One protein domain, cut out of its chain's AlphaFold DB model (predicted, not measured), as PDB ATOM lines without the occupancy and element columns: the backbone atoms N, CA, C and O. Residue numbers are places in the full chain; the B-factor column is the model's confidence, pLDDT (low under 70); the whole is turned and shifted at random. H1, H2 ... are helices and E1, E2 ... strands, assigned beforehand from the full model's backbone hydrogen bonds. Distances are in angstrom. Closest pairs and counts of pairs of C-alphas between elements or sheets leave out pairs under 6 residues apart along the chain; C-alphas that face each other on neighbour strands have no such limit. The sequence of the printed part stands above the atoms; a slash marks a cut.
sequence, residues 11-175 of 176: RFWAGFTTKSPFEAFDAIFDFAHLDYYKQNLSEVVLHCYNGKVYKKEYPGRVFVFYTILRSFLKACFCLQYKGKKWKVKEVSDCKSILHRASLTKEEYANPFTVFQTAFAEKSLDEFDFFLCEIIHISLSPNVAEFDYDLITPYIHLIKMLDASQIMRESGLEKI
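This is residues 11 to 175 of the 176 residues of an uncharacterized protein of Gelidibacter gilvus (UniProt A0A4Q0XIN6). Picture two layers of three helices, one laid crosswise over the other: H2, H8 and H6 lie side by side with H8 in the middle, and H1, H3 and H7 lie side by side with H3 in the middle. A small two-stranded ribbon, E1 with E2, sits at one end, with the short H4 and H5 near the same end of H8. The printed part has 165 residues, with eight named helices and two named strands in the order H1 H2 H3 E1 H4 H5 H6 H7 H8 E2; the sheet E1 - E2 is antiparallel and the class is mostly helix. It is compact, with a radius of gyration of the C-alphas of 16.2 A, and spans 50 by 34 by 27 A.

Start at the sheet: E1 is residues 86 to 88, and E2, residues 172 to 174, ends with C-alpha 174 at (-15.832, 72.485, 15.639). Find C-alpha 151 at (-5.148, 97.753, 36.102); from there H8 runs 28.8 A to residue 170. H5 is residues 105 to 109, H4 97 to 100 and H6 112 to 121. H2 takes residues 34 to 47, 20.2 A. H3, residues 60 to 79, is also 28.8 A long, and H7, residues 124 to 138, 21.1 A. H1, residues 21 to 31, begins with C-alpha 21 at (-5.358, 83.546, 14.222).

Look first at E1 and E2, where N 87 and O 173 are 2.9 A apart and N 173 and O 87 2.8 A. The closest C-alphas of E1 and H8 are those of Val 88 and Met 167, 6.0 A. H5 and H8 only just touch, with 3 pairs of C-alphas within 8 A, closest at Tyr 108 and Ala 163, 6.9 A; H4 and H8 are near each other. H8 touches H6 at Ala 118 and His 156, 5.8 A, and H2 at Lys 38 and Ile 158, 6.5 A, at shallow tilts of 16 and 8 degrees, opposite ways both times. Move to H3: it touches H7 at Arg 70 and Asp 128, 6.8 A, at a shallow tilt of 16 degrees, and H1 at Pro 21 and Ala 75, 4.8 A, at 32 degrees, only just short of steep. Every O i to N i+4 pair is within hydrogen-bond range in H2, H3, H5, H6, H7 and H8, and 6 of 7 in H1; H4 is too short for one.

The two C-alphas farthest apart, those of Asn 142 and Ile 175, are 51.2 A apart. The printed part has no cut. The long links are H2 to H3 and H7 to H8, 12 residues each. Look for pLDDT under 70 at residues 91 to 99; the mean of the printed part is 90.4.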
ATOM      1  N   ARG A  11       6.079  87.931  11.601       92.38
ATOM      2  CA  ARG A  11       7.373  88.037  10.908       92.38
ATOM      3  C   ARG A  11       8.461  88.644  11.798       92.38
ATOM      4  O   ARG A  11       9.621  88.284  11.634       92.38
ATOM      5  N   PHE A  12       8.102  89.546  12.712       88.69
ATOM      6  CA  PHE A  12       9.071  90.278  13.531       88.69
ATOM      7  C   PHE A  12       9.647  89.463  14.694       88.69
ATOM      8  O   PHE A  12      10.705  89.826  15.200       88.69
ATOM      9  N   TRP A  13       8.994  88.371  15.104       93.56
ATOM     10  CA  TRP A  13       9.405  87.593  16.281       93.56
ATOM     11  C   TRP A  13       9.386  86.070  16.071       93.56
ATOM     12  O   TRP A  13      10.167  85.372  16.708       93.56
ATOM     13  N   ALA A  14       8.567  85.554  15.149       92.75
ATOM     14  CA  ALA A  14       8.483  84.132  14.798       92.75
ATOM     15  C   ALA A  14       9.129  83.788  13.441       92.75
ATOM     16  O   ALA A  14       9.228  82.621  13.077       92.75
ATOM     17  N   GLY A  15       9.533  84.787  12.647       92.50
ATOM     18  CA  GLY A  15      10.215  84.575  11.362       92.50
ATOM     19  C   GLY A  15       9.317  84.153  10.188       92.50
ATOM     20  O   GLY A  15       9.811  84.014   9.070       92.50
ATOM     21  N   PHE A  16       8.003  84.015  10.385       92.19
ATOM     22  CA  PHE A  16       7.039  83.694   9.323       92.19
ATOM     23  C   PHE A  16       5.840  84.649   9.325       92.19
ATOM     24  O   PHE A  16       5.601  85.366  10.291       92.19
ATOM     25  N   THR A  17       5.070  84.691   8.235       91.25
ATOM     26  CA  THR A  17       3.852  85.515   8.134       91.25
ATOM     27  C   THR A  17       2.619  84.626   8.109       91.25
ATOM     28  O   THR A  17       2.554  83.711   7.296       91.25
ATOM     29  N   THR A  18       1.621  84.940   8.934       91.06
ATOM     30  CA  THR A  18       0.322  84.262   8.904       91.06
ATOM     31  C   THR A  18      -0.851  85.238   8.941       91.06
ATOM     32  O   THR A  18      -0.769  86.343   9.482       91.06
ATOM     33  N   LYS A  19      -1.960  84.804   8.334       89.56
ATOM     34  CA  LYS A  19      -3.296  85.415   8.433       89.56
ATOM     35  C   LYS A  19      -4.260  84.554   9.254       89.56
ATOM     36  O   LYS A  19      -5.423  84.919   9.416       89.56
ATOM     37  N   SER A  20      -3.804  83.405   9.751       90.69
ATOM     38  CA  SER A  20      -4.584  82.516  10.600       90.69
ATOM     39  C   SER A  20      -4.395  82.922  12.064       90.69
ATOM     40  O   SER A  20      -3.267  82.901  12.553       90.69
ATOM     41  N   PRO A  21      -5.472  83.263  12.795       91.56
ATOM     42  CA  PRO A  21      -5.358  83.546  14.222       91.56
ATOM     43  C   PRO A  21      -4.906  82.322  15.019       91.56
ATOM     44  O   PRO A  21      -4.302  82.502  16.062       91.56
ATOM     45  N   PHE A  22      -5.174  81.101  14.537       90.75
ATOM     46  CA  PHE A  22      -4.720  79.876  15.197       90.75
ATOM     47  C   PHE A  22      -3.212  79.672  15.029       90.75
ATOM     48  O   PHE A  22      -2.537  79.428  16.012       90.75
ATOM     49  N   GLU A  23      -2.659  79.890  13.832       92.56
ATOM     50  CA  GLU A  23      -1.202  79.786  13.630       92.56
ATOM     51  C   GLU A  23      -0.440  80.870  14.405       92.56
ATOM     52  O   GLU A  23       0.620  80.606  14.964       92.56
ATOM     53  N   ALA A  24      -0.980  82.095  14.460       92.81
ATOM     54  CA  ALA A  24      -0.398  83.161  15.275       92.81
ATOM     55  C   ALA A  24      -0.431  82.807  16.767       92.81
ATOM     56  O   ALA A  24       0.512  83.101  17.491       92.81
ATOM     57  N   PHE A  25      -1.515  82.173  17.210       90.94
ATOM     58  CA  PHE A  25      -1.695  81.721  18.580       90.94
ATOM     59  C   PHE A  25      -0.735  80.584  18.947       90.94
ATOM     60  O   PHE A  25      -0.076  80.668  19.978       90.94
ATOM     61  N   ASP A  26      -0.595  79.572  18.091       91.81
ATOM     62  CA  ASP A  26       0.332  78.457  18.311       91.81
ATOM     63  C   ASP A  26       1.778  78.962  18.408       91.81
ATOM     64  O   ASP A  26       2.483  78.643  19.366       91.81
ATOM     65  N   ALA A  27       2.178  79.871  17.512       94.69
ATOM     66  CA  ALA A  27       3.518  80.454  17.526       94.69
ATOM     67  C   ALA A  27       3.863  81.189  18.831       94.69
ATOM     68  O   ALA A  27       5.024  81.198  19.234       94.69
ATOM     69  N   ILE A  28       2.882  81.792  19.511       94.56
ATOM     70  CA  ILE A  28       3.109  82.455  20.804       94.56
ATOM     71  C   ILE A  28       3.533  81.421  21.849       94.56
ATOM     72  O   ILE A  28       4.505  81.628  22.571       94.56
ATOM     73  N   PHE A  29       2.852  80.282  21.915       92.31
ATOM     74  CA  PHE A  29       3.188  79.244  22.889       92.31
ATOM     75  C   PHE A  29       4.383  78.376  22.479       92.31
ATOM     76  O   PHE A  29       4.963  77.709  23.336       92.31
ATOM     77  N   ASP A  30       4.781  78.412  21.207       93.94
ATOM     78  CA  ASP A  30       6.050  77.844  20.744       93.94
ATOM     79  C   ASP A  30       7.242  78.759  21.073       93.94
ATOM     80  O   ASP A  30       8.348  78.274  21.307       93.94
ATOM     81  N   PHE A  31       7.028  80.080  21.132       94.31
ATOM     82  CA  PHE A  31       8.069  81.044  21.497       94.31
ATOM     83  C   PHE A  31       8.444  80.968  22.985       94.31
ATOM     84  O   PHE A  31       9.627  81.019  23.324       94.31
ATOM     85  N   ALA A  32       7.455  80.871  23.883       94.81
ATOM     86  CA  ALA A  32       7.692  80.774  25.324       94.81
ATOM     87  C   ALA A  32       6.509  80.155  26.091       94.81
ATOM     88  O   ALA A  32       5.368  80.154  25.631       94.81
ATOM     89  N   HIS A  33       6.782  79.675  27.310       94.06
ATOM     90  CA  HIS A  33       5.758  79.182  28.238       94.06
ATOM     91  C   HIS A  33       4.895  80.315  28.819       94.06
ATOM     92  O   HIS A  33       5.330  81.462  28.895       94.06
ATOM     93  N   LEU A  34       3.693  79.979  29.304       93.56
ATOM     94  CA  LEU A  34       2.748  80.927  29.914       93.56
ATOM     95  C   LEU A  34       3.391  81.814  30.998       93.56
ATOM     96  O   LEU A  34       3.174  83.028  31.013       93.56
ATOM     97  N   ASP A  35       4.216  81.222  31.866       94.25
ATOM     98  CA  ASP A  35       4.863  81.930  32.977       94.25
ATOM     99  C   ASP A  35       5.781  83.054  32.498       94.25
ATOM    100  O   ASP A  35       5.827  84.116  33.118       94.25
ATOM    101  N   TYR A  36       6.440  82.876  31.347       96.12
ATOM    102  CA  TYR A  36       7.237  83.937  30.740       96.12
ATOM    103  C   TYR A  36       6.367  85.166  30.465       96.12
ATOM    104  O   TYR A  36       6.727  86.275  30.859       96.12
ATOM    105  N   TYR A  37       5.200  84.989  29.846       97.19
ATOM    106  CA  TYR A  37       4.328  86.109  29.501       97.19
ATOM    107  C   TYR A  37       3.780  86.822  30.734       97.19
ATOM    108  O   TYR A  37       3.854  88.049  30.817       97.19
ATOM    109  N   LYS A  38       3.286  86.062  31.715       96.69
ATOM    110  CA  LYS A  38       2.703  86.618  32.944       96.69
ATOM    111  C   LYS A  38       3.743  87.326  33.806       96.69
ATOM    112  O   LYS A  38       3.458  88.405  34.325       96.69
ATOM    113  N   GLN A  39       4.945  86.757  33.922       96.56
ATOM    114  CA  GLN A  39       6.034  87.368  34.676       96.56
ATOM    115  C   GLN A  39       6.499  88.666  34.012       96.56
ATOM    116  O   GLN A  39       6.532  89.698  34.672       96.56
ATOM    117  N   ASN A  40       6.796  88.646  32.707       96.62
ATOM    118  CA  ASN A  40       7.266  89.847  32.009       96.62
ATOM    119  C   ASN A  40       6.200  90.951  32.014       96.62
ATOM    120  O   ASN A  40       6.537  92.112  32.218       96.62
ATOM    121  N   LEU A  41       4.916  90.608  31.846       97.44
ATOM    122  CA  LEU A  41       3.832  91.588  31.912       97.44
ATOM    123  C   LEU A  41       3.725  92.217  33.310       97.44
ATOM    124  O   LEU A  41       3.660  93.438  33.424       97.44
ATOM    125  N   SER A  42       3.753  91.393  34.361       96.38
ATOM    126  CA  SER A  42       3.740  91.865  35.753       96.38
ATOM    127  C   SER A  42       4.934  92.770  36.053       96.38
ATOM    128  O   SER A  42       4.768  93.836  36.636       96.38
ATOM    129  N   GLU A  43       6.137  92.374  35.632       95.75
ATOM    130  CA  GLU A  43       7.357  93.160  35.830       95.75
ATOM    131  C   GLU A  43       7.289  94.509  35.102       95.75
ATOM    132  O   GLU A  43       7.586  95.534  35.712       95.75
ATOM    133  N   VAL A  44       6.846  94.533  33.840       95.88
ATOM    134  CA  VAL A  44       6.666  95.773  33.065       95.88
ATOM    135  C   VAL A  44       5.696  96.724  33.772       95.88
ATOM    136  O   VAL A  44       6.023  97.895  33.967       95.88
ATOM    137  N   VAL A  45       4.539  96.228  34.222       94.56
ATOM    138  CA  VAL A  45       3.551  97.046  34.946       94.56
ATOM    139  C   VAL A  45       4.116  97.553  36.277       94.56
ATOM    140  O   VAL A  45       3.989  98.734  36.579       94.56
ATOM    141  N   LEU A  46       4.806  96.713  37.055       93.00
ATOM    142  CA  LEU A  46       5.441  97.131  38.314       93.00
ATOM    143  C   LEU A  46       6.514  98.207  38.102       93.00
ATOM    144  O   LEU A  46       6.652  99.123  38.915       93.00
ATOM    145  N   HIS A  47       7.259  98.118  37.001       93.38
ATOM    146  CA  HIS A  47       8.265  99.109  36.636       93.38
ATOM    147  C   HIS A  47       7.681 100.472  36.258       93.38
ATOM    148  O   HIS A  47       8.382 101.473  36.387       93.38
ATOM    149  N   CYS A  48       6.394 100.549  35.913       91.94
ATOM    150  CA  CYS A  48       5.726 101.832  35.702       91.94
ATOM    151  C   CYS A  48       5.653 102.683  36.986       91.94
ATOM    152  O   CYS A  48       5.526 103.900  36.901       91.94
ATOM    153  N   TYR A  49       5.776 102.066  38.170       88.94
ATOM    154  CA  TYR A  49       5.602 102.733  39.467       88.94
ATOM    155  C   TYR A  49       6.894 102.920  40.275       88.94
ATOM    156  O   TYR A  49       6.872 103.585  41.307       88.94
ATOM    157  N   ASN A  50       8.020 102.321  39.868       85.25
ATOM    158  CA  ASN A  50       9.221 102.249  40.714       85.25
ATOM    159  C   ASN A  50      10.391 103.149  40.266       85.25
ATOM    160  O   ASN A  50      11.429 103.159  40.933       85.25
ATOM    161  N   GLY A  51      10.241 103.886  39.157       81.31
ATOM    162  CA  GLY A  51      11.241 104.837  38.648       81.31
ATOM    163  C   GLY A  51      12.542 104.200  38.149       81.31
ATOM    164  O   GLY A  51      13.559 104.880  38.035       81.31
ATOM    165  N   LYS A  52      12.553 102.885  37.893       89.75
ATOM    166  CA  LYS A  52      13.714 102.164  37.359       89.75
ATOM    167  C   LYS A  52      13.422 101.684  35.945       89.75
ATOM    168  O   LYS A  52      12.380 101.088  35.700       89.75
ATOM    169  N   VAL A  53      14.408 101.820  35.061       93.06
ATOM    170  CA  VAL A  53      14.340 101.283  33.695       93.06
ATOM    171  C   VAL A  53      14.308  99.752  33.733       93.06
ATOM    172  O   VAL A  53      15.264  99.114  34.188       93.06
ATOM    173  N   TYR A  54      13.224  99.158  33.240       94.75
ATOM    174  CA  TYR A  54      13.069  97.714  33.096       94.75
ATOM    175  C   TYR A  54      14.055  97.156  32.061       94.75
ATOM    176  O   TYR A  54      14.162  97.674  30.951       94.75
ATOM    177  N   LYS A  55      14.782  96.086  32.419       94.31
ATOM    178  CA  LYS A  55      15.801  95.435  31.564       94.31
ATOM    179  C   LYS A  55      16.756  96.427  30.892       94.31
ATOM    180  O   LYS A  55      17.028  96.322  29.694       94.31
ATOM    181  N   LYS A  56      17.284  97.371  31.674       93.69
ATOM    182  CA  LYS A  56      18.204  98.425  31.225       93.69
ATOM    183  C   LYS A  56      19.375  97.900  30.384       93.69
ATOM    184  O   LYS A  56      19.790  98.562  29.439       93.69
ATOM    185  N   GLU A  57      19.897  96.721  30.707       95.19
ATOM    186  CA  GLU A  57      21.031  96.094  30.022       95.19
ATOM    187  C   GLU A  57      20.653  95.538  28.644       95.19
ATOM    188  O   GLU A  57      21.512  95.419  27.772       95.19
ATOM    189  N   TYR A  58      19.380  95.186  28.428       92.94
ATOM    190  CA  TYR A  58      18.909  94.649  27.154       92.94
ATOM    191  C   TYR A  58      17.456  95.060  26.828       92.94
ATOM    192  O   TYR A  58      16.561  94.205  26.754       92.94
ATOM    193  N   PRO A  59      17.209  96.355  26.547       91.62
ATOM    194  CA  PRO A  59      15.868  96.880  26.268       91.62
ATOM    195  C   PRO A  59      15.252  96.291  24.991       91.62
ATOM    196  O   PRO A  59      14.033  96.206  24.864       91.62
ATOM    197  N   GLY A  60      16.077  95.780  24.067       93.75
ATOM    198  CA  GLY A  60      15.608  95.058  22.880       93.75
ATOM    199  C   GLY A  60      14.704  93.861  23.207       93.75
ATOM    200  O   GLY A  60      13.774  93.580  22.453       93.75
ATOM    201  N   ARG A  61      14.889  93.194  24.359       92.12
ATOM    202  CA  ARG A  61      13.967  92.127  24.796       92.12
ATOM    203  C   ARG A  61      12.581  92.649  25.152       92.12
ATOM    204  O   ARG A  61      11.607  91.936  24.935       92.12
ATOM    205  N   VAL A  62      12.493  93.864  25.685       95.50
ATOM    206  CA  VAL A  62      11.218  94.512  26.022       95.50
ATOM    207  C   VAL A  62      10.461  94.855  24.740       95.50
ATOM    208  O   VAL A  62       9.264  94.601  24.645       95.50
ATOM    209  N   PHE A  63      11.175  95.313  23.708       94.94
ATOM    210  CA  PHE A  63      10.595  95.542  22.384       94.94
ATOM    211  C   PHE A  63      10.066  94.252  21.735       94.94
ATOM    212  O   PHE A  63       8.929  94.223  21.268       94.94
ATOM    213  N   VAL A  64      10.842  93.160  21.744       95.50
ATOM    214  CA  VAL A  64      10.368  91.863  21.216       95.50
ATOM    215  C   VAL A  64       9.126  91.396  21.979       95.50
ATOM    216  O   VAL A  64       8.123  91.043  21.358       95.50
ATOM    217  N   PHE A  65       9.148  91.474  23.311       96.69
ATOM    218  CA  PHE A  65       8.002  91.143  24.157       96.69
ATOM    219  C   PHE A  65       6.748  91.959  23.801       96.69
ATOM    220  O   PHE A  65       5.677  91.384  23.608       96.69
ATOM    221  N   TYR A  66       6.891  93.275  23.620       96.88
ATOM    222  CA  TYR A  66       5.818  94.154  23.151       96.88
ATOM    223  C   TYR A  66       5.231  93.695  21.810       96.88
ATOM    224  O   TYR A  66       4.012  93.589  21.675       96.88
ATOM    225  N   THR A  67       6.077  93.362  20.827       96.12
ATOM    226  CA  THR A  67       5.587  92.896  19.516       96.12
ATOM    227  C   THR A  67       4.806  91.586  19.617       96.12
ATOM    228  O   THR A  67       3.769  91.453  18.969       96.12
ATOM    229  N   ILE A  68       5.235  90.660  20.481       96.94
ATOM    230  CA  ILE A  68       4.530  89.394  20.717       96.94
ATOM    231  C   ILE A  68       3.168  89.648  21.370       96.94
ATOM    232  O   ILE A  68       2.164  89.108  20.909       96.94
ATOM    233  N   LEU A  69       3.095  90.503  22.397       97.25
ATOM    234  CA  LEU A  69       1.824  90.820  23.060       97.25
ATOM    235  C   LEU A  69       0.827  91.522  22.128       97.25
ATOM    236  O   LEU A  69      -0.375  91.263  22.200       97.25
ATOM    237  N   ARG A  70       1.300  92.360  21.202       96.06
ATOM    238  CA  ARG A  70       0.433  92.947  20.170       96.06
ATOM    239  C   ARG A  70      -0.098  91.906  19.196       96.06
ATOM    240  O   ARG A  70      -1.288  91.912  18.869       96.06
ATOM    241  N   SER A  71       0.753  90.981  18.753       96.19
ATOM    242  CA  SER A  71       0.326  89.825  17.957       96.19
ATOM    243  C   SER A  71      -0.714  88.983  18.699       96.19
ATOM    244  O   SER A  71      -1.727  88.601  18.109       96.19
ATOM    245  N   PHE A  72      -0.500  88.756  19.997       97.12
ATOM    246  CA  PHE A  72      -1.414  88.033  20.876       97.12
ATOM    247  C   PHE A  72      -2.785  88.705  20.963       97.12
ATOM    248  O   PHE A  72      -3.793  88.069  20.662       97.12
ATOM    249  N   LEU A  73      -2.837  90.004  21.270       96.94
ATOM    250  CA  LEU A  73      -4.089  90.766  21.324       96.94
ATOM    251  C   LEU A  73      -4.872  90.690  20.016       96.94
ATOM    252  O   LEU A  73      -6.083  90.464  20.021       96.94
ATOM    253  N   LYS A  74      -4.182  90.828  18.879       95.75
ATOM    254  CA  LYS A  74      -4.784  90.679  17.549       95.75
ATOM    255  C   LYS A  74      -5.380  89.280  17.366       95.75
ATOM    256  O   LYS A  74      -6.497  89.151  16.849       95.75
ATOM    257  N   ALA A  75      -4.670  88.233  17.792       94.88
ATOM    258  CA  ALA A  75      -5.154  86.855  17.741       94.88
ATOM    259  C   ALA A  75      -6.400  86.668  18.622       94.88
ATOM    260  O   ALA A  75      -7.436  86.237  18.110       94.88
ATOM    261  N   CYS A  76      -6.360  87.091  19.890       95.69
ATOM    262  CA  CYS A  76      -7.505  87.070  20.807       95.69
ATOM    263  C   CYS A  76      -8.708  87.830  20.234       95.69
ATOM    264  O   CYS A  76      -9.831  87.319  20.239       95.69
ATOM    265  N   PHE A  77      -8.476  89.006  19.642       95.62
ATOM    266  CA  PHE A  77      -9.520  89.804  19.005       95.62
ATOM    267  C   PHE A  77     -10.191  89.057  17.851       95.62
ATOM    268  O   PHE A  77     -11.403  89.152  17.671       95.62
ATOM    269  N   CYS A  78      -9.447  88.274  17.070       93.44
ATOM    270  CA  CYS A  78     -10.039  87.425  16.037       93.44
ATOM    271  C   CYS A  78     -10.780  86.216  16.624       93.44
ATOM    272  O   CYS A  78     -11.850  85.842  16.125       93.44
ATOM    273  N   LEU A  79     -10.208  85.594  17.657       92.50
ATOM    274  CA  LEU A  79     -10.731  84.391  18.299       92.50
ATOM    275  C   LEU A  79     -12.034  84.649  19.061       92.50
ATOM    276  O   LEU A  79     -12.886  83.761  19.076       92.50
ATOM    277  N   GLN A  80     -12.276  85.863  19.571       92.94
ATOM    278  CA  GLN A  80     -13.536  86.215  20.247       92.94
ATOM    279  C   GLN A  80     -14.780  85.893  19.388       92.94
ATOM    280  O   GLN A  80     -15.829  85.488  19.891       92.94
ATOM    281  N   TYR A  81     -14.661  86.008  18.058       90.94
ATOM    282  CA  TYR A  81     -15.745  85.744  17.105       90.94
ATOM    283  C   TYR A  81     -15.847  84.270  16.680       90.94
ATOM    284  O   TYR A  81     -16.726  83.915  15.888       90.94
ATOM    285  N   LYS A  82     -14.927  83.413  17.136       87.12
ATOM    286  CA  LYS A  82     -14.845  81.993  16.768       87.12
ATOM    287  C   LYS A  82     -15.573  81.079  17.752       87.12
ATOM    288  O   LYS A  82     -15.943  79.989  17.328       87.12
ATOM    289  N   GLY A  83     -15.904  81.545  18.961       81.19
ATOM    290  CA  GLY A  83     -16.632  80.764  19.976       81.19
ATOM    291  C   GLY A  83     -18.028  80.271  19.560       81.19
ATOM    292  O   GLY A  83     -18.565  79.353  20.159       81.19
ATOM    293  N   LYS A  84     -18.620  80.820  18.486       83.12
ATOM    294  CA  LYS A  84     -19.872  80.294  17.894       83.12
ATOM    295  C   LYS A  84     -19.673  79.053  17.016       83.12
ATOM    296  O   LYS A  84     -20.644  78.402  16.656       83.12
ATOM    297  N   LYS A  85     -18.442  78.793  16.572       86.38
ATOM    298  CA  LYS A  85     -18.093  77.699  15.644       86.38
ATOM    299  C   LYS A  85     -17.131  76.693  16.257       86.38
ATOM    300  O   LYS A  85     -16.994  75.596  15.727       86.38
ATOM    301  N   TRP A  86     -16.438  77.093  17.311       87.88
ATOM    302  CA  TRP A  86     -15.406  76.321  17.973       87.88
ATOM    303  C   TRP A  86     -15.711  76.275  19.457       87.88
ATOM    304  O   TRP A  86     -16.116  77.284  20.032       87.88
ATOM    305  N   LYS A  87     -15.476  75.116  20.055       87.19
ATOM    306  CA  LYS A  87     -15.466  74.918  21.498       87.19
ATOM    307  C   LYS A  87     -14.189  74.195  21.891       87.19
ATOM    308  O   LYS A  87     -13.525  73.587  21.050       87.19
ATOM    309  N   VAL A  88     -13.838  74.300  23.160       86.00
ATOM    310  CA  VAL A  88     -12.771  73.487  23.734       86.00
ATOM    311  C   VAL A  88     -13.269  72.041  23.797       86.00
ATOM    312  O   VAL A  88     -14.457  71.819  24.052       86.00
ATOM    313  N   LYS A  89     -12.408  71.065  23.488       83.88
ATOM    314  CA  LYS A  89     -12.755  69.648  23.688       83.88
ATOM    315  C   LYS A  89     -13.046  69.423  25.169       83.88
ATOM    316  O   LYS A  89     -12.495  70.143  25.997       83.88
ATOM    317  N   GLU A  90     -13.922  68.471  25.498       70.44
ATOM    318  CA  GLU A  90     -14.281  68.212  26.898       70.44
ATOM    319  C   GLU A  90     -13.025  68.073  27.759       70.44
ATOM    320  O   GLU A  90     -12.227  67.149  27.606       70.44
ATOM    321  N   VAL A  91     -12.852  69.050  28.644       60.59
ATOM    322  CA  VAL A  91     -11.776  69.062  29.618       60.59
ATOM    323  C   VAL A  91     -12.222  68.109  30.712       60.59
ATOM    324  O   VAL A  91     -13.260  68.340  31.333       60.59
ATOM    325  N   SER A  92     -11.479  67.021  30.922       54.22
ATOM    326  CA  SER A  92     -11.717  66.104  32.042       54.22
ATOM    327  C   SER A  92     -11.907  66.913  33.326       54.22
ATOM    328  O   SER A  92     -11.082  67.790  33.584       54.22
ATOM    329  N   ASP A  93     -12.982  66.633  34.075       55.22
ATOM    330  CA  ASP A  93     -13.459  67.389  35.242       55.22
ATOM    331  C   ASP A  93     -12.376  68.246  35.914       55.22
ATOM    332  O   ASP A  93     -11.430  67.734  36.521       55.22
ATOM    333  N   CYS A  94     -12.531  69.569  35.828       53.47
ATOM    334  CA  CYS A  94     -11.663  70.535  36.489       53.47
ATOM    335  C   CYS A  94     -11.829  70.435  38.015       53.47
ATOM    336  O   CYS A  94     -12.621  71.157  38.623       53.47
ATOM    337  N   LYS A  95     -11.095  69.517  38.650       54.31
ATOM    338  CA  LYS A  95     -11.257  69.186  40.075       54.31
ATOM    339  C   LYS A  95     -10.668  70.222  41.044       54.31
ATOM    340  O   LYS A  95     -10.988  70.155  42.227       54.31
ATOM    341  N   SER A  96      -9.841  71.180  40.602       61.28
ATOM    342  CA  SER A  96      -9.184  72.134  41.517       61.28
ATOM    343  C   SER A  96      -9.188  73.591  41.032       61.28
ATOM    344  O   SER A  96      -9.179  73.872  39.836       61.28
ATOM    345  N   ILE A  97      -9.183  74.530  41.989       59.97
ATOM    346  CA  ILE A  97      -9.044  75.981  41.751       59.97
ATOM    347  C   ILE A  97      -7.703  76.301  41.076       59.97
ATOM    348  O   ILE A  97      -7.640  77.216  40.262       59.97
ATOM    349  N   LEU A  98      -6.654  75.520  41.357       62.34
ATOM    350  CA  LEU A  98      -5.327  75.712  40.766       62.34
ATOM    351  C   LEU A  98      -5.340  75.531  39.244       62.34
ATOM    352  O   LEU A  98      -4.655  76.273  38.549       62.34
ATOM    353  N   HIS A  99      -6.175  74.628  38.716       66.69
ATOM    354  CA  HIS A  99      -6.330  74.468  37.266       66.69
ATOM    355  C   HIS A  99      -7.000  75.673  36.598       66.69
ATOM    356  O   HIS A  99      -6.809  75.893  35.409       66.69
ATOM    357  N   ARG A 100      -7.767  76.477  37.345       70.69
ATOM    358  CA  ARG A 100      -8.511  77.615  36.788       70.69
ATOM    359  C   ARG A 100      -7.677  78.886  36.655       70.69
ATOM    360  O   ARG A 100      -8.118  79.801  35.967       70.69
ATOM    361  N   ALA A 101      -6.505  78.951  37.290       84.75
ATOM    362  CA  ALA A 101      -5.661  80.144  37.326       84.75
ATOM    363  C   ALA A 101      -6.483  81.412  37.667       84.75
ATOM    364  O   ALA A 101      -7.104  81.455  38.728       84.75
ATOM    365  N   SER A 102      -6.518  82.430  36.797       89.44
ATOM    366  CA  SER A 102      -7.319  83.654  37.000       89.44
ATOM    367  C   SER A 102      -8.780  83.580  36.517       89.44
ATOM    368  O   SER A 102      -9.513  84.565  36.630       89.44
ATOM    369  N   LEU A 103      -9.233  82.442  35.982       91.94
ATOM    370  CA  LEU A 103     -10.530  82.312  35.310       91.94
ATOM    371  C   LEU A 103     -11.686  81.963  36.260       91.94
ATOM    372  O   LEU A 103     -11.562  81.158  37.199       91.94
ATOM    373  N   THR A 104     -12.880  82.489  35.969       90.56
ATOM    374  CA  THR A 104     -14.115  81.989  36.598       90.56
ATOM    375  C   THR A 104     -14.438  80.554  36.143       90.56
ATOM    376  O   THR A 104     -13.754  79.984  35.292       90.56
ATOM    377  N   LYS A 105     -15.446  79.901  36.745       87.56
ATOM    378  CA  LYS A 105     -15.832  78.537  36.327       87.56
ATOM    379  C   LYS A 105     -16.403  78.561  34.912       87.56
ATOM    380  O   LYS A 105     -16.125  77.678  34.108       87.56
ATOM    381  N   GLU A 106     -17.175  79.599  34.630       88.88
ATOM    382  CA  GLU A 106     -17.839  79.856  33.360       88.88
ATOM    383  C   GLU A 106     -16.803  80.144  32.269       88.88
ATOM    384  O   GLU A 106     -16.874  79.582  31.177       88.88
ATOM    385  N   GLU A 107     -15.792  80.955  32.591       92.56
ATOM    386  CA  GLU A 107     -14.681  81.268  31.691       92.56
ATOM    387  C   GLU A 107     -13.794  80.058  31.418       92.56
ATOM    388  O   GLU A 107     -13.382  79.850  30.283       92.56
ATOM    389  N   TYR A 108     -13.534  79.221  32.423       88.75
ATOM    390  CA  TYR A 108     -12.795  77.976  32.227       88.75
ATOM    391  C   TYR A 108     -13.541  77.008  31.295       88.75
ATOM    392  O   TYR A 108     -12.942  76.410  30.405       88.75
ATOM    393  N   ALA A 109     -14.860  76.873  31.473       86.12
ATOM    394  CA  ALA A 109     -15.695  76.019  30.630       86.12
ATOM    395  C   ALA A 109     -15.824  76.553  29.192       86.12
ATOM    396  O   ALA A 109     -15.948  75.775  28.247       86.12
ATOM    397  N   ASN A 110     -15.789  77.877  29.012       89.94
ATOM    398  CA  ASN A 110     -15.816  78.513  27.700       89.94
ATOM    399  C   ASN A 110     -14.805  79.673  27.602       89.94
ATOM    400  O   ASN A 110     -15.200  80.843  27.686       89.94
ATOM    401  N   PRO A 111     -13.518  79.382  27.332       92.75
ATOM    402  CA  PRO A 111     -12.446  80.384  27.302       92.75
ATOM    403  C   PRO A 111     -12.640  81.499  26.270       92.75
ATOM    404  O   PRO A 111     -12.125  82.600  26.441       92.75
ATOM    405  N   PHE A 112     -13.446  81.275  25.225       94.06
ATOM    406  CA  PHE A 112     -13.779  82.332  24.263       94.06
ATOM    407  C   PHE A 112     -14.541  83.501  24.901       94.06
ATOM    408  O   PHE A 112     -14.467  84.617  24.383       94.06
ATOM    409  N   THR A 113     -15.261  83.261  26.004       95.25
ATOM    410  CA  THR A 113     -15.977  84.317  26.737       95.25
ATOM    411  C   THR A 113     -15.014  85.326  27.351       95.25
ATOM    412  O   THR A 113     -15.338  86.504  27.386       95.25
ATOM    413  N   VAL A 114     -13.795  84.912  27.713       97.44
ATOM    414  CA  VAL A 114     -12.759  85.810  28.243       97.44
ATOM    415  C   VAL A 114     -12.397  86.880  27.218       97.44
ATOM    416  O   VAL A 114     -12.380  88.066  27.538       97.44
ATOM    417  N   PHE A 115     -12.186  86.485  25.958       96.62
ATOM    418  CA  PHE A 115     -11.917  87.442  24.883       96.62
ATOM    419  C   PHE A 115     -13.124  88.350  24.631       96.62
ATOM    420  O   PHE A 115     -12.963  89.548  24.440       96.62
ATOM    421  N   GLN A 116     -14.336  87.791  24.634       96.25
ATOM    422  CA  GLN A 116     -15.561  88.555  24.386       96.25
ATOM    423  C   GLN A 116     -15.811  89.606  25.468       96.25
ATOM    424  O   GLN A 116     -16.098  90.749  25.130       96.25
ATOM    425  N   THR A 117     -15.671  89.236  26.741       97.31
ATOM    426  CA  THR A 117     -15.828  90.145  27.883       97.31
ATOM    427  C   THR A 117     -14.788  91.254  27.830       97.31
ATOM    428  O   THR A 117     -15.140  92.428  27.890       97.31
ATOM    429  N   ALA A 118     -13.519  90.899  27.626       97.81
ATOM    430  CA  ALA A 118     -12.449  91.880  27.554       97.81
ATOM    431  C   ALA A 118     -12.642  92.883  26.404       97.81
ATOM    432  O   ALA A 118     -12.506  94.082  26.620       97.81
ATOM    433  N   PHE A 119     -13.016  92.419  25.204       97.25
ATOM    434  CA  PHE A 119     -13.245  93.303  24.052       97.25
ATOM    435  C   PHE A 119     -14.611  94.006  24.043       97.25
ATOM    436  O   PHE A 119     -14.834  94.889  23.212       97.25
ATOM    437  N   ALA A 120     -15.524  93.625  24.939       96.94
ATOM    438  CA  ALA A 120     -16.742  94.381  25.214       96.94
ATOM    439  C   ALA A 120     -16.471  95.569  26.149       96.94
ATOM    440  O   ALA A 120     -17.131  96.596  26.019       96.94
ATOM    441  N   GLU A 121     -15.506  95.432  27.064       97.62
ATOM    442  CA  GLU A 121     -15.131  96.478  28.018       97.62
ATOM    443  C   GLU A 121     -14.047  97.424  27.482       97.62
ATOM    444  O   GLU A 121     -14.113  98.627  27.716       97.62
ATOM    445  N   LYS A 122     -13.059  96.896  26.750       97.00
ATOM    446  CA  LYS A 122     -11.943  97.660  26.178       97.00
ATOM    447  C   LYS A 122     -11.774  97.320  24.704       97.00
ATOM    448  O   LYS A 122     -11.653  96.159  24.317       97.00
ATOM    449  N   SER A 123     -11.728  98.328  23.847       96.19
ATOM    450  CA  SER A 123     -11.454  98.138  22.426       96.19
ATOM    451  C   SER A 123     -10.030  97.621  22.184       96.19
ATOM    452  O   SER A 123      -9.128  97.779  23.006       96.19
ATOM    453  N   LEU A 124      -9.797  97.019  21.012       95.81
ATOM    454  CA  LEU A 124      -8.445  96.606  20.614       95.81
ATOM    455  C   LEU A 124      -7.464  97.790  20.605       95.81
ATOM    456  O   LEU A 124      -6.308  97.614  20.970       95.81
ATOM    457  N   ASP A 125      -7.933  98.976  20.209       95.81
ATOM    458  CA  ASP A 125      -7.101 100.176  20.134       95.81
ATOM    459  C   ASP A 125      -6.736 100.681  21.553       95.81
ATOM    460  O   ASP A 125      -5.604 101.100  21.776       95.81
ATOM    461  N   GLU A 126      -7.629 100.541  22.545       97.19
ATOM    462  CA  GLU A 126      -7.320 100.808  23.963       97.19
ATOM    463  C   GLU A 126      -6.317  99.809  24.553       97.19
ATOM    464  O   GLU A 126      -5.444 100.200  25.324       97.19
ATOM    465  N   PHE A 127      -6.396  98.527  24.182       97.69
ATOM    466  CA  PHE A 127      -5.377  97.552  24.582       97.69
ATOM    467  C   PHE A 127      -4.015  97.831  23.929       97.69
ATOM    468  O   PHE A 127      -2.985  97.699  24.590       97.69
ATOM    469  N   ASP A 128      -3.995  98.223  22.651       96.00
ATOM    470  CA  ASP A 128      -2.768  98.625  21.953       96.00
ATOM    471  C   ASP A 128      -2.149  99.874  22.611       96.00
ATOM    472  O   ASP A 128      -0.932  99.918  22.810       96.00
ATOM    473  N   PHE A 129      -2.977 100.853  23.000       96.25
ATOM    474  CA  PHE A 129      -2.548 102.025  23.769       96.25
ATOM    475  C   PHE A 129      -1.966 101.620  25.127       96.25
ATOM    476  O   PHE A 129      -0.834 101.984  25.431       96.25
ATOM    477  N   PHE A 130      -2.676 100.791  25.897       97.19
ATOM    478  CA  PHE A 130      -2.190 100.262  27.172       97.19
ATOM    479  C   PHE A 130      -0.812  99.598  27.037       97.19
ATOM    480  O   PHE A 130       0.099  99.923  27.795       97.19
ATOM    481  N   LEU A 131      -0.629  98.702  26.058       97.44
ATOM    482  CA  LEU A 131       0.665  98.049  25.837       97.44
ATOM    483  C   LEU A 131       1.765  99.048  25.478       97.44
ATOM    484  O   LEU A 131       2.907  98.870  25.896       97.44
ATOM    485  N   CYS A 132       1.445 100.067  24.683       96.12
ATOM    486  CA  CYS A 132       2.398 101.112  24.337       96.12
ATOM    487  C   CYS A 132       2.835 101.888  25.586       96.12
ATOM    488  O   CYS A 132       4.034 102.038  25.817       96.12
ATOM    489  N   GLU A 133       1.879 102.302  26.418       94.88
ATOM    490  CA  GLU A 133       2.145 103.102  27.612       94.88
ATOM    491  C   GLU A 133       2.958 102.336  28.653       94.88
ATOM    492  O   GLU A 133       3.983 102.841  29.107       94.88
ATOM    493  N   ILE A 134       2.594 101.091  28.986       95.38
ATOM    494  CA  ILE A 134       3.360 100.333  29.991       95.38
ATOM    495  C   ILE A 134       4.807 100.093  29.539       95.38
ATOM    496  O   ILE A 134       5.729 100.089  30.352       95.38
ATOM    497  N   ILE A 135       5.041  99.924  28.233       95.94
ATOM    498  CA  ILE A 135       6.388  99.741  27.684       95.94
ATOM    499  C   ILE A 135       7.150 101.065  27.694       95.94
ATOM    500  O   ILE A 135       8.300 101.098  28.121       95.94
ATOM    501  N   HIS A 136       6.512 102.157  27.276       93.56
ATOM    502  CA  HIS A 136       7.100 103.491  27.309       93.56
ATOM    503  C   HIS A 136       7.513 103.894  28.733       93.56
ATOM    504  O   HIS A 136       8.672 104.244  28.956       93.56
ATOM    505  N   ILE A 137       6.602 103.782  29.703       92.88
ATOM    506  CA  ILE A 137       6.864 104.179  31.090       92.88
ATOM    507  C   ILE A 137       7.878 103.241  31.744       92.88
ATOM    508  O   ILE A 137       8.809 103.717  32.383       92.88
ATOM    509  N   SER A 138       7.759 101.919  31.570       94.00
ATOM    510  CA  SER A 138       8.713 100.977  32.182       94.00
ATOM    511  C   SER A 138      10.147 101.147  31.674       94.00
ATOM    512  O   SER A 138      11.092 100.752  32.356       94.00
ATOM    513  N   LEU A 139      10.332 101.742  30.494       94.31
ATOM    514  CA  LEU A 139      11.639 102.074  29.931       94.31
ATOM    515  C   LEU A 139      12.093 103.511  30.250       94.31
ATOM    516  O   LEU A 139      13.213 103.888  29.901       94.31
ATOM    517  N   SER A 140      11.263 104.300  30.935       90.88
ATOM    518  CA  SER A 140      11.596 105.646  31.396       90.88
ATOM    519  C   SER A 140      12.420 105.597  32.692       90.88
ATOM    520  O   SER A 140      12.110 104.828  33.602       90.88
ATOM    521  N   PRO A 141      13.466 106.434  32.833       87.81
ATOM    522  CA  PRO A 141      14.173 106.601  34.103       87.81
ATOM    523  C   PRO A 141      13.398 107.466  35.112       87.81
ATOM    524  O   PRO A 141      13.835 107.604  36.251       87.81
ATOM    525  N   ASN A 142      12.288 108.078  34.696       82.50
ATOM    526  CA  ASN A 142      11.493 108.989  35.509       82.50
ATOM    527  C   ASN A 142      10.162 108.338  35.878       82.50
ATOM    528  O   ASN A 142       9.522 107.721  35.024       82.50
ATOM    529  N   VAL A 143       9.720 108.545  37.121       77.00
ATOM    530  CA  VAL A 143       8.344 108.237  37.521       77.00
ATOM    531  C   VAL A 143       7.429 109.210  36.781       77.00
ATOM    532  O   VAL A 143       7.499 110.417  37.004       77.00
ATOM    533  N   ALA A 144       6.625 108.684  35.862       73.81
ATOM    534  CA  ALA A 144       5.589 109.451  35.195       73.81
ATOM    535  C   ALA A 144       4.315 109.386  36.040       73.81
ATOM    536  O   ALA A 144       3.891 108.301  36.434       73.81
ATOM    537  N   GLU A 145       3.705 110.537  36.309       79.50
ATOM    538  CA  GLU A 145       2.315 110.567  36.750       79.50
ATOM    539  C   GLU A 145       1.429 110.346  35.526       79.50
ATOM    540  O   GLU A 145       1.573 111.025  34.508       79.50
ATOM    541  N   PHE A 146       0.532 109.374  35.620       81.06
ATOM    542  CA  PHE A 146      -0.465 109.087  34.602       81.06
ATOM    543  C   PHE A 146      -1.815 108.843  35.270       81.06
ATOM    544  O   PHE A 146      -1.891 108.285  36.366       81.06
ATOM    545  N   ASP A 147      -2.882 109.278  34.607       83.31
ATOM    546  CA  ASP A 147      -4.265 109.215  35.090       83.31
ATOM    547  C   ASP A 147      -5.090 108.104  34.419       83.31
ATOM    548  O   ASP A 147      -6.257 107.896  34.752       83.31
ATOM    549  N   TYR A 148      -4.483 107.360  33.495       86.06
ATOM    550  CA  TYR A 148      -5.131 106.248  32.815       86.06
ATOM    551  C   TYR A 148      -5.094 104.944  33.620       86.06
ATOM    552  O   TYR A 148      -4.169 104.632  34.372       86.06
ATOM    553  N   ASP A 149      -6.128 104.136  33.406       91.00
ATOM    554  CA  ASP A 149      -6.326 102.844  34.053       91.00
ATOM    555  C   ASP A 149      -5.433 101.751  33.440       91.00
ATOM    556  O   ASP A 149      -5.736 101.188  32.385       91.00
ATOM    557  N   LEU A 150      -4.338 101.430  34.137       91.88
ATOM    558  CA  LEU A 150      -3.450 100.314  33.799       91.88
ATOM    559  C   LEU A 150      -3.920  98.965  34.355       91.88
ATOM    560  O   LEU A 150      -3.473  97.918  33.887       91.88
ATOM    561  N   ILE A 151      -4.800  98.964  35.356       94.25
ATOM    562  CA  ILE A 151      -5.148  97.753  36.102       94.25
ATOM    563  C   ILE A 151      -6.156  96.914  35.323       94.25
ATOM    564  O   ILE A 151      -5.959  95.706  35.177       94.25
ATOM    565  N   THR A 152      -7.202  97.529  34.772       96.56
ATOM    566  CA  THR A 152      -8.242  96.789  34.042       96.56
ATOM    567  C   THR A 152      -7.693  96.086  32.797       96.56
ATOM    568  O   THR A 152      -7.915  94.878  32.659       96.56
ATOM    569  N   PRO A 153      -6.923  96.748  31.902       97.44
ATOM    570  CA  PRO A 153      -6.345  96.065  30.748       97.44
ATOM    571  C   PRO A 153      -5.340  94.979  31.153       97.44
ATOM    572  O   PRO A 153      -5.314  93.916  30.535       97.44
ATOM    573  N   TYR A 154      -4.559  95.204  32.217       97.69
ATOM    574  CA  TYR A 154      -3.648  94.200  32.769       97.69
ATOM    575  C   TYR A 154      -4.389  92.935  33.225       97.69
ATOM    576  O   TYR A 154      -4.019  91.831  32.821       97.69
ATOM    577  N   ILE A 155      -5.462  93.079  34.014       97.75
ATOM    578  CA  ILE A 155      -6.271  91.947  34.493       97.75
ATOM    579  C   ILE A 155      -6.851  91.168  33.312       97.75
ATOM    580  O   ILE A 155      -6.747  89.940  33.276       97.75
ATOM    581  N   HIS A 156      -7.419  91.865  32.324       98.19
ATOM    582  CA  HIS A 156      -7.933  91.214  31.120       98.19
ATOM    583  C   HIS A 156      -6.844  90.450  30.382       98.19
ATOM    584  O   HIS A 156      -7.066  89.302  30.009       98.19
ATOM    585  N   LEU A 157      -5.657  91.032  30.213       97.81
ATOM    586  CA  LEU A 157      -4.564  90.389  29.490       97.81
ATOM    587  C   LEU A 157      -4.055  89.128  30.208       97.81
ATOM    588  O   LEU A 157      -3.814  88.113  29.555       97.81
ATOM    589  N   ILE A 158      -3.978  89.147  31.544       97.69
ATOM    590  CA  ILE A 158      -3.674  87.958  32.357       97.69
ATOM    591  C   ILE A 158      -4.724  86.861  32.144       97.69
ATOM    592  O   ILE A 158      -4.365  85.707  31.895       97.69
ATOM    593  N   LYS A 159      -6.013  87.212  32.171       97.44
ATOM    594  CA  LYS A 159      -7.092  86.250  31.922       97.44
ATOM    595  C   LYS A 159      -7.053  85.710  30.498       97.44
ATOM    596  O   LYS A 159      -7.232  84.513  30.301       97.44
ATOM    597  N   MET A 160      -6.782  86.554  29.499       97.81
ATOM    598  CA  MET A 160      -6.624  86.112  28.112       97.81
ATOM    599  C   MET A 160      -5.490  85.094  27.978       97.81
ATOM    600  O   MET A 160      -5.660  84.107  27.265       97.81
ATOM    601  N   LEU A 161      -4.354  85.310  28.649       96.94
ATOM    602  CA  LEU A 161      -3.221  84.379  28.652       96.94
ATOM    603  C   LEU A 161      -3.609  83.025  29.268       96.94
ATOM    604  O   LEU A 161      -3.370  81.987  28.650       96.94
ATOM    605  N   ASP A 162      -4.279  83.031  30.422       94.56
ATOM    606  CA  ASP A 162      -4.746  81.803  31.079       94.56
ATOM    607  C   ASP A 162      -5.782  81.056  30.215       94.56
ATOM    608  O   ASP A 162      -5.651  79.857  29.975       94.56
ATOM    609  N   ALA A 163      -6.768  81.768  29.661       94.69
ATOM    610  CA  ALA A 163      -7.762  81.219  28.733       94.69
ATOM    611  C   ALA A 163      -7.103  80.566  27.513       94.69
ATOM    612  O   ALA A 163      -7.518  79.502  27.049       94.69
ATOM    613  N   SER A 164      -6.047  81.203  27.016       93.88
ATOM    614  CA  SER A 164      -5.309  80.739  25.854       93.88
ATOM    615  C   SER A 164      -4.544  79.443  26.140       93.88
ATOM    616  O   SER A 164      -4.582  78.512  25.332       93.88
ATOM    617  N   GLN A 165      -3.928  79.331  27.317       91.31
ATOM    618  CA  GLN A 165      -3.282  78.092  27.745       91.31
ATOM    619  C   GLN A 165      -4.285  76.932  27.819       91.31
ATOM    620  O   GLN A 165      -4.020  75.864  27.269       91.31
ATOM    621  N   ILE A 166      -5.468  77.151  28.405       89.75
ATOM    622  CA  ILE A 166      -6.516  76.117  28.491       89.75
ATOM    623  C   ILE A 166      -6.965  75.652  27.105       89.75
ATOM    624  O   ILE A 166      -7.098  74.449  26.862       89.75
ATOM    625  N   MET A 167      -7.166  76.587  26.173       90.56
ATOM    626  CA  MET A 167      -7.524  76.263  24.788       90.56
ATOM    627  C   MET A 167      -6.454  75.415  24.094       90.56
ATOM    628  O   MET A 167      -6.801  74.525  23.316       90.56
ATOM    629  N   ARG A 168      -5.172  75.675  24.377       88.88
ATOM    630  CA  ARG A 168      -4.045  74.910  23.836       88.88
ATOM    631  C   ARG A 168      -3.978  73.502  24.421       88.88
ATOM    632  O   ARG A 168      -3.892  72.543  23.663       88.88
ATOM    633  N   GLU A 169      -4.036  73.376  25.745       87.12
ATOM    634  CA  GLU A 169      -3.916  72.090  26.452       87.12
ATOM    635  C   GLU A 169      -5.073  71.144  26.139       87.12
ATOM    636  O   GLU A 169      -4.878  69.954  25.902       87.12
ATOM    637  N   SER A 170      -6.286  71.686  26.108       85.25
ATOM    638  CA  SER A 170      -7.500  70.903  25.884       85.25
ATOM    639  C   SER A 170      -7.761  70.655  24.394       85.25
ATOM    640  O   SER A 170      -8.431  69.697  24.008       85.25
ATOM    641  N   GLY A 171      -7.223  71.515  23.527       85.94
ATOM    642  CA  GLY A 171      -7.497  71.519  22.099       85.94
ATOM    643  C   GLY A 171      -8.895  72.038  21.753       85.94
ATOM    644  O   GLY A 171      -9.804  72.122  22.580       85.94
ATOM    645  N   LEU A 172      -9.081  72.379  20.477       87.25
ATOM    646  CA  LEU A 172     -10.327  72.943  19.957       87.25
ATOM    647  C   LEU A 172     -11.022  71.973  19.001       87.25
ATOM    648  O   LEU A 172     -10.378  71.280  18.210       87.25
ATOM    649  N   GLU A 173     -12.350  71.963  19.031       86.44
ATOM    650  CA  GLU A 173     -13.191  71.230  18.088       86.44
ATOM    651  C   GLU A 173     -14.291  72.115  17.503       86.44
ATOM    652  O   GLU A 173     -14.744  73.087  18.115       86.44
ATOM    653  N   LYS A 174     -14.715  71.792  16.279       85.75
ATOM    654  CA  LYS A 174     -15.832  72.485  15.639       85.75
ATOM    655  C   LYS A 174     -17.147  72.007  16.246       85.75
ATOM    656  O   LYS A 174     -17.351  70.807  16.414       85.75
ATOM    657  N   ILE A 175     -18.042  72.948  16.524       85.31
ATOM    658  CA  ILE A 175     -19.418  72.639  16.920       85.31
ATOM    659  C   ILE A 175     -20.120  72.040  15.691       85.31
ATOM    660  O   ILE A 175     -20.028  72.618  14.604       85.31
TER     661      ILE A 175